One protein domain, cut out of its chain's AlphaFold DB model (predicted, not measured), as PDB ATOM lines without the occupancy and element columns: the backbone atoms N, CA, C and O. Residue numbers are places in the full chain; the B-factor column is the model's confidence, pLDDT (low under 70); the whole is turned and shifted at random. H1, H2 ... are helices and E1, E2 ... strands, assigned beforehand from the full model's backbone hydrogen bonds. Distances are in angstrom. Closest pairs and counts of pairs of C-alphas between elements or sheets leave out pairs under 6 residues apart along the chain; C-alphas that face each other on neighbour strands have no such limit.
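AT A GLANCE: This is residues 14 to 62 of the 315 residues of the protein "Squamosa promoter binding" of Micractinium conductrix (UniProt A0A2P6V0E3). With little regular structure, a small antiparallel hairpin, E1 and E2, sits amid loops, with short helices toward one end and residues 51 to 62 toward the other. Of 49 printed residues, 16 are in named elements, H1, H2, E1, E2, class mixed. The whole is compact, radius of gyration of the C-alphas 10.1 A, spanning 28 by 25 by 15 A.

HOW THE PARTS SIT: E1, residues 37 to 40, and E2, residues 48 to 50, are antiparallel; N 39 and O 49 are within hydrogen-bond range, 2.8 A. The closest C-alphas of E1 and H2, residues 22 to 26, are 40 and 25, 5.6 A apart. H1, residues 14 to 17, is close to H2 but not clearly touching: C-alphas 15 and 22 are 6.6 A apart. H2's O i to N i+4 pair is within range; H1 is too short.

IN THESE COORDINATES: E1 runs 10.7 A from C-alpha 37 (-10.133, 29.868, -81.063) to C-alpha 40 (-13.525, 34.941, -72.305); E2 measures 7.0 A.

THE WHOLE: The printed part has no cut; no printed residue is under 70 in pLDDT.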
ATOM      1  N   PHE A  14     -20.710  33.339 -60.160       94.00
ATOM      2  CA  PHE A  14     -20.456  33.917 -61.484       94.00
ATOM      3  C   PHE A  14     -20.035  32.871 -62.537       94.00
ATOM      4  O   PHE A  14     -20.570  32.848 -63.643       94.00
ATOM      5  N   PHE A  15     -19.117  31.970 -62.179       94.62
ATOM      6  CA  PHE A  15     -18.608  30.908 -63.051       94.62
ATOM      7  C   PHE A  15     -19.662  29.824 -63.316       94.62
ATOM      8  O   PHE A  15     -19.766  29.320 -64.435       94.62
ATOM      9  N   ILE A  16     -20.509  29.537 -62.321       94.94
ATOM     10  CA  ILE A  16     -21.665  28.638 -62.459       94.94
ATOM     11  C   ILE A  16     -22.680  29.214 -63.461       94.94
ATOM     12  O   ILE A  16     -23.107  28.502 -64.371       94.94
ATOM     13  N   LEU A  17     -23.026  30.501 -63.336       93.69
ATOM     14  CA  LEU A  17     -23.959  31.185 -64.242       93.69
ATOM     15  C   LEU A  17     -23.441  31.215 -65.687       93.69
ATOM     16  O   LEU A  17     -24.188  30.890 -66.607       93.69
ATOM     17  N   GLN A  18     -22.156  31.530 -65.880       93.50
ATOM     18  CA  GLN A  18     -21.517  31.571 -67.203       93.50
ATOM     19  C   GLN A  18     -21.086  30.193 -67.739       93.50
ATOM     20  O   GLN A  18     -20.558  30.099 -68.848       93.50
ATOM     21  N   ARG A  19     -21.309  29.112 -66.975       93.88
ATOM     22  CA  ARG A  19     -20.960  27.720 -67.324       93.88
ATOM     23  C   ARG A  19     -19.497  27.535 -67.767       93.88
ATOM     24  O   ARG A  19     -19.205  26.727 -68.649       93.88
ATOM     25  N   ILE A  20     -18.577  28.264 -67.138       94.38
ATOM     26  CA  ILE A  20     -17.138  28.255 -67.435       94.38
ATOM     27  C   ILE A  20     -16.354  28.032 -66.140       94.38
ATOM     28  O   ILE A  20     -16.706  28.596 -65.111       94.38
ATOM     29  N   CYS A  21     -15.300  27.211 -66.154       95.94
ATOM     30  CA  CYS A  21     -14.437  27.060 -64.978       95.94
ATOM     31  C   CYS A  21     -13.491  28.267 -64.824       95.94
ATOM     32  O   CYS A  21     -13.217  28.989 -65.785       95.94
ATOM     33  N   GLU A  22     -12.969  28.486 -63.615       95.56
ATOM     34  CA  GLU A  22     -12.109  29.643 -63.322       95.56
ATOM     35  C   GLU A  22     -10.783  29.617 -64.109       95.56
ATOM     36  O   GLU A  22     -10.279  30.670 -64.498       95.56
ATOM     37  N   GLU A  23     -10.259  28.428 -64.418       95.25
ATOM     38  CA  GLU A  23      -9.083  28.243 -65.278       95.25
ATOM     39  C   GLU A  23      -9.361  28.723 -66.708       95.25
ATOM     40  O   GLU A  23      -8.630  29.562 -67.236       95.25
ATOM     41  N   HIS A  24     -10.472  28.291 -67.314       95.62
ATOM     42  CA  HIS A  24     -10.858  28.730 -68.655       95.62
ATOM     43  C   HIS A  24     -11.254  30.212 -68.715       95.62
ATOM     44  O   HIS A  24     -10.961  30.872 -69.707       95.62
ATOM     45  N   ALA A  25     -11.830  30.784 -67.654       94.94
ATOM     46  CA  ALA A  25     -12.111  32.223 -67.591       94.94
ATOM     47  C   ALA A  25     -10.838  33.101 -67.534       94.94
ATOM     48  O   ALA A  25     -10.906  34.310 -67.785       94.94
ATOM     49  N   ARG A  26      -9.684  32.508 -67.196       94.50
ATOM     50  CA  ARG A  26      -8.358  33.149 -67.175       94.50
ATOM     51  C   ARG A  26      -7.465  32.736 -68.351       94.50
ATOM     52  O   ARG A  26      -6.433  33.367 -68.565       94.50
ATOM     53  N   ALA A  27      -7.831  31.695 -69.098       95.19
ATOM     54  CA  ALA A  27      -7.017  31.170 -70.186       95.19
ATOM     55  C   ALA A  27      -6.868  32.201 -71.326       95.19
ATOM     56  O   ALA A  27      -7.857  32.807 -71.752       95.19
ATOM     57  N   PRO A  28      -5.652  32.394 -71.872       94.00
ATOM     58  CA  PRO A  28      -5.419  33.335 -72.964       94.00
ATOM     59  C   PRO A  28      -5.951  32.829 -74.311       94.00
ATOM     60  O   PRO A  28      -6.077  33.625 -75.234       94.00
ATOM     61  N   LEU A  29      -6.260  31.537 -74.429       94.19
ATOM     62  CA  LEU A  29      -6.835  30.912 -75.614       94.19
ATOM     63  C   LEU A  29      -7.670  29.704 -75.184       94.19
ATOM     64  O   LEU A  29      -7.266  28.963 -74.286       94.19
ATOM     65  N   LEU A  30      -8.809  29.495 -75.831       95.25
ATOM     66  CA  LEU A  30      -9.706  28.367 -75.605       95.25
ATOM     67  C   LEU A  30     -10.100  27.797 -76.965       95.25
ATOM     68  O   LEU A  30     -10.400  28.564 -77.877       95.25
ATOM     69  N   GLN A  31     -10.145  26.475 -77.104       94.31
ATOM     70  CA  GLN A  31     -10.732  25.853 -78.290       94.31
ATOM     71  C   GLN A  31     -12.238  25.663 -78.079       94.31
ATOM     72  O   GLN A  31     -12.693  25.178 -77.033       94.31
ATOM     73  N   ASP A  32     -13.032  26.069 -79.063       93.06
ATOM     74  CA  ASP A  32     -14.455  25.767 -79.093       93.06
ATOM     75  C   ASP A  32     -14.714  24.300 -79.513       93.06
ATOM     76  O   ASP A  32     -13.817  23.461 -79.517       93.06
ATOM     77  N   GLY A  33     -15.976  23.936 -79.761       87.56
ATOM     78  CA  GLY A  33     -16.316  22.569 -80.194       87.56
ATOM     79  C   GLY A  33     -16.105  22.297 -81.690       87.56
ATOM     80  O   GLY A  33     -16.247  21.154 -82.109       87.56
ATOM     81  N   ALA A  34     -15.810  23.331 -82.476       91.50
ATOM     82  CA  ALA A  34     -15.622  23.310 -83.924       91.50
ATOM     83  C   ALA A  34     -14.143  23.488 -84.338       91.50
ATOM     84  O   ALA A  34     -13.831  23.421 -85.524       91.50
ATOM     85  N   GLY A  35     -13.236  23.697 -83.376       92.50
ATOM     86  CA  GLY A  35     -11.811  23.959 -83.605       92.50
ATOM     87  C   GLY A  35     -11.455  25.447 -83.724       92.50
ATOM     88  O   GLY A  35     -10.285  25.772 -83.922       92.50
ATOM     89  N   GLY A  36     -12.430  26.348 -83.573       94.75
ATOM     90  CA  GLY A  36     -12.213  27.791 -83.507       94.75
ATOM     91  C   GLY A  36     -11.555  28.213 -82.191       94.75
ATOM     92  O   GLY A  36     -11.736  27.580 -81.147       94.75
ATOM     93  N   ALA A  37     -10.781  29.298 -82.237       95.44
ATOM     94  CA  ALA A  37     -10.133  29.868 -81.063       95.44
ATOM     95  C   ALA A  37     -10.984  31.005 -80.475       95.44
ATOM     96  O   ALA A  37     -11.273  31.998 -81.142       95.44
ATOM     97  N   VAL A  38     -11.358  30.879 -79.202       95.94
ATOM     98  CA  VAL A  38     -12.179  31.851 -78.465       95.94
ATOM     99  C   VAL A  38     -11.473  32.318 -77.188       95.94
ATOM    100  O   VAL A  38     -10.565  31.656 -76.679       95.94
ATOM    101  N   ARG A  39     -11.881  33.469 -76.646       95.50
ATOM    102  CA  ARG A  39     -11.429  34.000 -75.347       95.50
ATOM    103  C   ARG A  39     -12.619  34.490 -74.533       95.50
ATOM    104  O   ARG A  39     -13.624  34.941 -75.078       95.50
ATOM    105  N   PHE A  40     -12.504  34.420 -73.211       95.56
ATOM    106  CA  PHE A  40     -13.525  34.941 -72.305       95.56
ATOM    107  C   PHE A  40     -13.334  36.449 -72.082       95.56
ATOM    108  O   PHE A  40     -12.327  36.879 -71.517       95.56
ATOM    109  N   CYS A  41     -14.298  37.267 -72.508       95.19
ATOM    110  CA  CYS A  41     -14.236  38.716 -72.323       95.19
ATOM    111  C   CYS A  41     -14.654  39.101 -70.892       95.19
ATOM    112  O   CYS A  41     -15.841  39.279 -70.609       95.19
ATOM    113  N   GLN A  42     -13.675  39.286 -70.002       89.06
ATOM    114  CA  GLN A  42     -13.909  39.549 -68.573       89.06
ATOM    115  C   GLN A  42     -14.610  40.885 -68.281       89.06
ATOM    116  O   GLN A  42     -15.399  40.953 -67.345       89.06
ATOM    117  N   HIS A  43     -14.317  41.943 -69.048       84.62
ATOM    118  CA  HIS A  43     -14.733  43.312 -68.700       84.62
ATOM    119  C   HIS A  43     -16.051  43.782 -69.324       84.62
ATOM    120  O   HIS A  43     -16.689  44.659 -68.753       84.62
ATOM    121  N   VAL A  44     -16.433  43.264 -70.498       82.25
ATOM    122  CA  VAL A  44     -17.536  43.845 -71.290       82.25
ATOM    123  C   VAL A  44     -18.664  42.846 -71.536       82.25
ATOM    124  O   VAL A  44     -19.775  43.056 -71.067       82.25
ATOM    125  N   CYS A  45     -18.390  41.734 -72.223       87.38
ATOM    126  CA  CYS A  45     -19.442  40.790 -72.616       87.38
ATOM    127  C   CYS A  45     -19.769  39.738 -71.539       87.38
ATOM    128  O   CYS A  45     -20.847  39.151 -71.559       87.38
ATOM    129  N   THR A  46     -18.828  39.429 -70.633       91.88
ATOM    130  CA  THR A  46     -18.860  38.242 -69.742       91.88
ATOM    131  C   THR A  46     -19.109  36.919 -70.481       91.88
ATOM    132  O   THR A  46     -19.649  35.970 -69.923       91.88
ATOM    133  N   LYS A  47     -18.707  36.861 -71.754       93.38
ATOM    134  CA  LYS A  47     -19.030  35.805 -72.718       93.38
ATOM    135  C   LYS A  47     -17.768  35.355 -73.458       93.38
ATOM    136  O   LYS A  47     -16.769  36.077 -73.495       93.38
ATOM    137  N   LEU A  48     -17.817  34.150 -74.022       94.12
ATOM    138  CA  LEU A  48     -16.825  33.653 -74.973       94.12
ATOM    139  C   LEU A  48     -17.044  34.317 -76.335       94.12
ATOM    140  O   LEU A  48     -18.112  34.164 -76.922       94.12
ATOM    141  N   GLU A  49     -16.022  35.013 -76.818       95.19
ATOM    142  CA  GLU A  49     -15.988  35.678 -78.124       95.19
ATOM    143  C   GLU A  49     -14.796  35.136 -78.940       95.19
ATOM    144  O   GLU A  49     -13.812  34.684 -78.338       95.19
ATOM    145  N   PRO A  50     -14.851  35.132 -80.286       95.06
ATOM    146  CA  PRO A  50     -13.737  34.685 -81.124       95.06
ATOM    147  C   PRO A  50     -12.500  35.561 -80.917       95.06
ATOM    148  O   PRO A  50     -12.615  36.753 -80.619       95.06
ATOM    149  N   VAL A  51     -11.306  34.988 -81.081       95.25
ATOM    150  CA  VAL A  51     -10.038  35.720 -80.890       95.25
ATOM    151  C   VAL A  51      -9.930  36.922 -81.832       95.25
ATOM    152  O   VAL A  51      -9.407  37.952 -81.413       95.25
ATOM    153  N   GLU A  52     -10.496  36.842 -83.041       94.44
ATOM    154  CA  GLU A  52     -10.537  37.967 -83.992       94.44
ATOM    155  C   GLU A  52     -11.266  39.217 -83.453       94.44
ATOM    156  O   GLU A  52     -10.995  40.325 -83.913       94.44
ATOM    157  N   ALA A  53     -12.158  39.080 -82.461       92.38
ATOM    158  CA  ALA A  53     -12.863  40.209 -81.842       92.38
ATOM    159  C   ALA A  53     -12.032  40.955 -80.773       92.38
ATOM    160  O   ALA A  53     -12.485  41.971 -80.231       92.38
ATOM    161  N   PHE A  54     -10.830  40.470 -80.439       93.25
ATOM    162  CA  PHE A  54      -9.940  41.082 -79.449       93.25
ATOM    163  C   PHE A  54      -8.816  41.864 -80.126       93.25
ATOM    164  O   PHE A  54      -8.037  41.334 -80.914       93.25
ATOM    165  N   GLU A  55      -8.679  43.134 -79.753       91.81
ATOM    166  CA  GLU A  55      -7.654  44.008 -80.311       91.81
ATOM    167  C   GLU A  55      -6.348  43.901 -79.503       91.81
ATOM    168  O   GLU A  55      -6.169  44.500 -78.433       91.81
ATOM    169  N   GLY A  56      -5.427  43.079 -80.012       86.75
ATOM    170  CA  GLY A  56      -4.091  42.874 -79.451       86.75
ATOM    171  C   GLY A  56      -4.074  42.109 -78.120       86.75
ATOM    172  O   GLY A  56      -4.783  41.127 -77.917       86.75
ATOM    173  N   LEU A  57      -3.219  42.545 -77.188       82.31
ATOM    174  CA  LEU A  57      -2.981  41.860 -75.905       82.31
ATOM    175  C   LEU A  57      -4.063  42.125 -74.836       82.31
ATOM    176  O   LEU A  57      -3.983  41.596 -73.723       82.31
ATOM    177  N   ARG A  58      -5.074  42.950 -75.135       84.69
ATOM    178  CA  ARG A  58      -6.125  43.308 -74.171       84.69
ATOM    179  C   ARG A  58      -7.092  42.137 -73.950       84.69
ATOM    180  O   ARG A  58      -7.341  41.331 -74.837       84.69
ATOM    181  N   HIS A  59      -7.634  42.046 -72.734       79.50
ATOM    182  CA  HIS A  59      -8.598  41.009 -72.322       79.50
ATOM    183  C   HIS A  59     -10.066  41.476 -72.455       79.50
ATOM    184  O   HIS A  59     -10.996  40.855 -71.938       79.50
ATOM    185  N   SER A  60     -10.264  42.597 -73.146       84.12
ATOM    186  CA  SER A  60     -11.544  43.181 -73.536       84.12
ATOM    187  C   SER A  60     -11.696  43.056 -75.051       84.12
ATOM    188  O   SER A  60     -10.756  43.403 -75.771       84.12
ATOM    189  N   ALA A  61     -12.861  42.617 -75.528       82.00
ATOM    190  CA  ALA A  61     -13.204  42.722 -76.945       82.00
ATOM    191  C   ALA A  61     -13.156  44.194 -77.398       82.00
ATOM    192  O   ALA A  61     -13.371  45.101 -76.583       82.00
ATOM    193  N   SER A  62     -12.867  44.444 -78.677       82.25
ATOM    194  CA  SER A  62     -12.952  45.805 -79.216       82.25
ATOM    195  C   SER A  62     -14.413  46.264 -79.250       82.25
ATOM    196  O   SER A  62     -15.337  45.464 -79.427       82.25
TER     197      SER A  62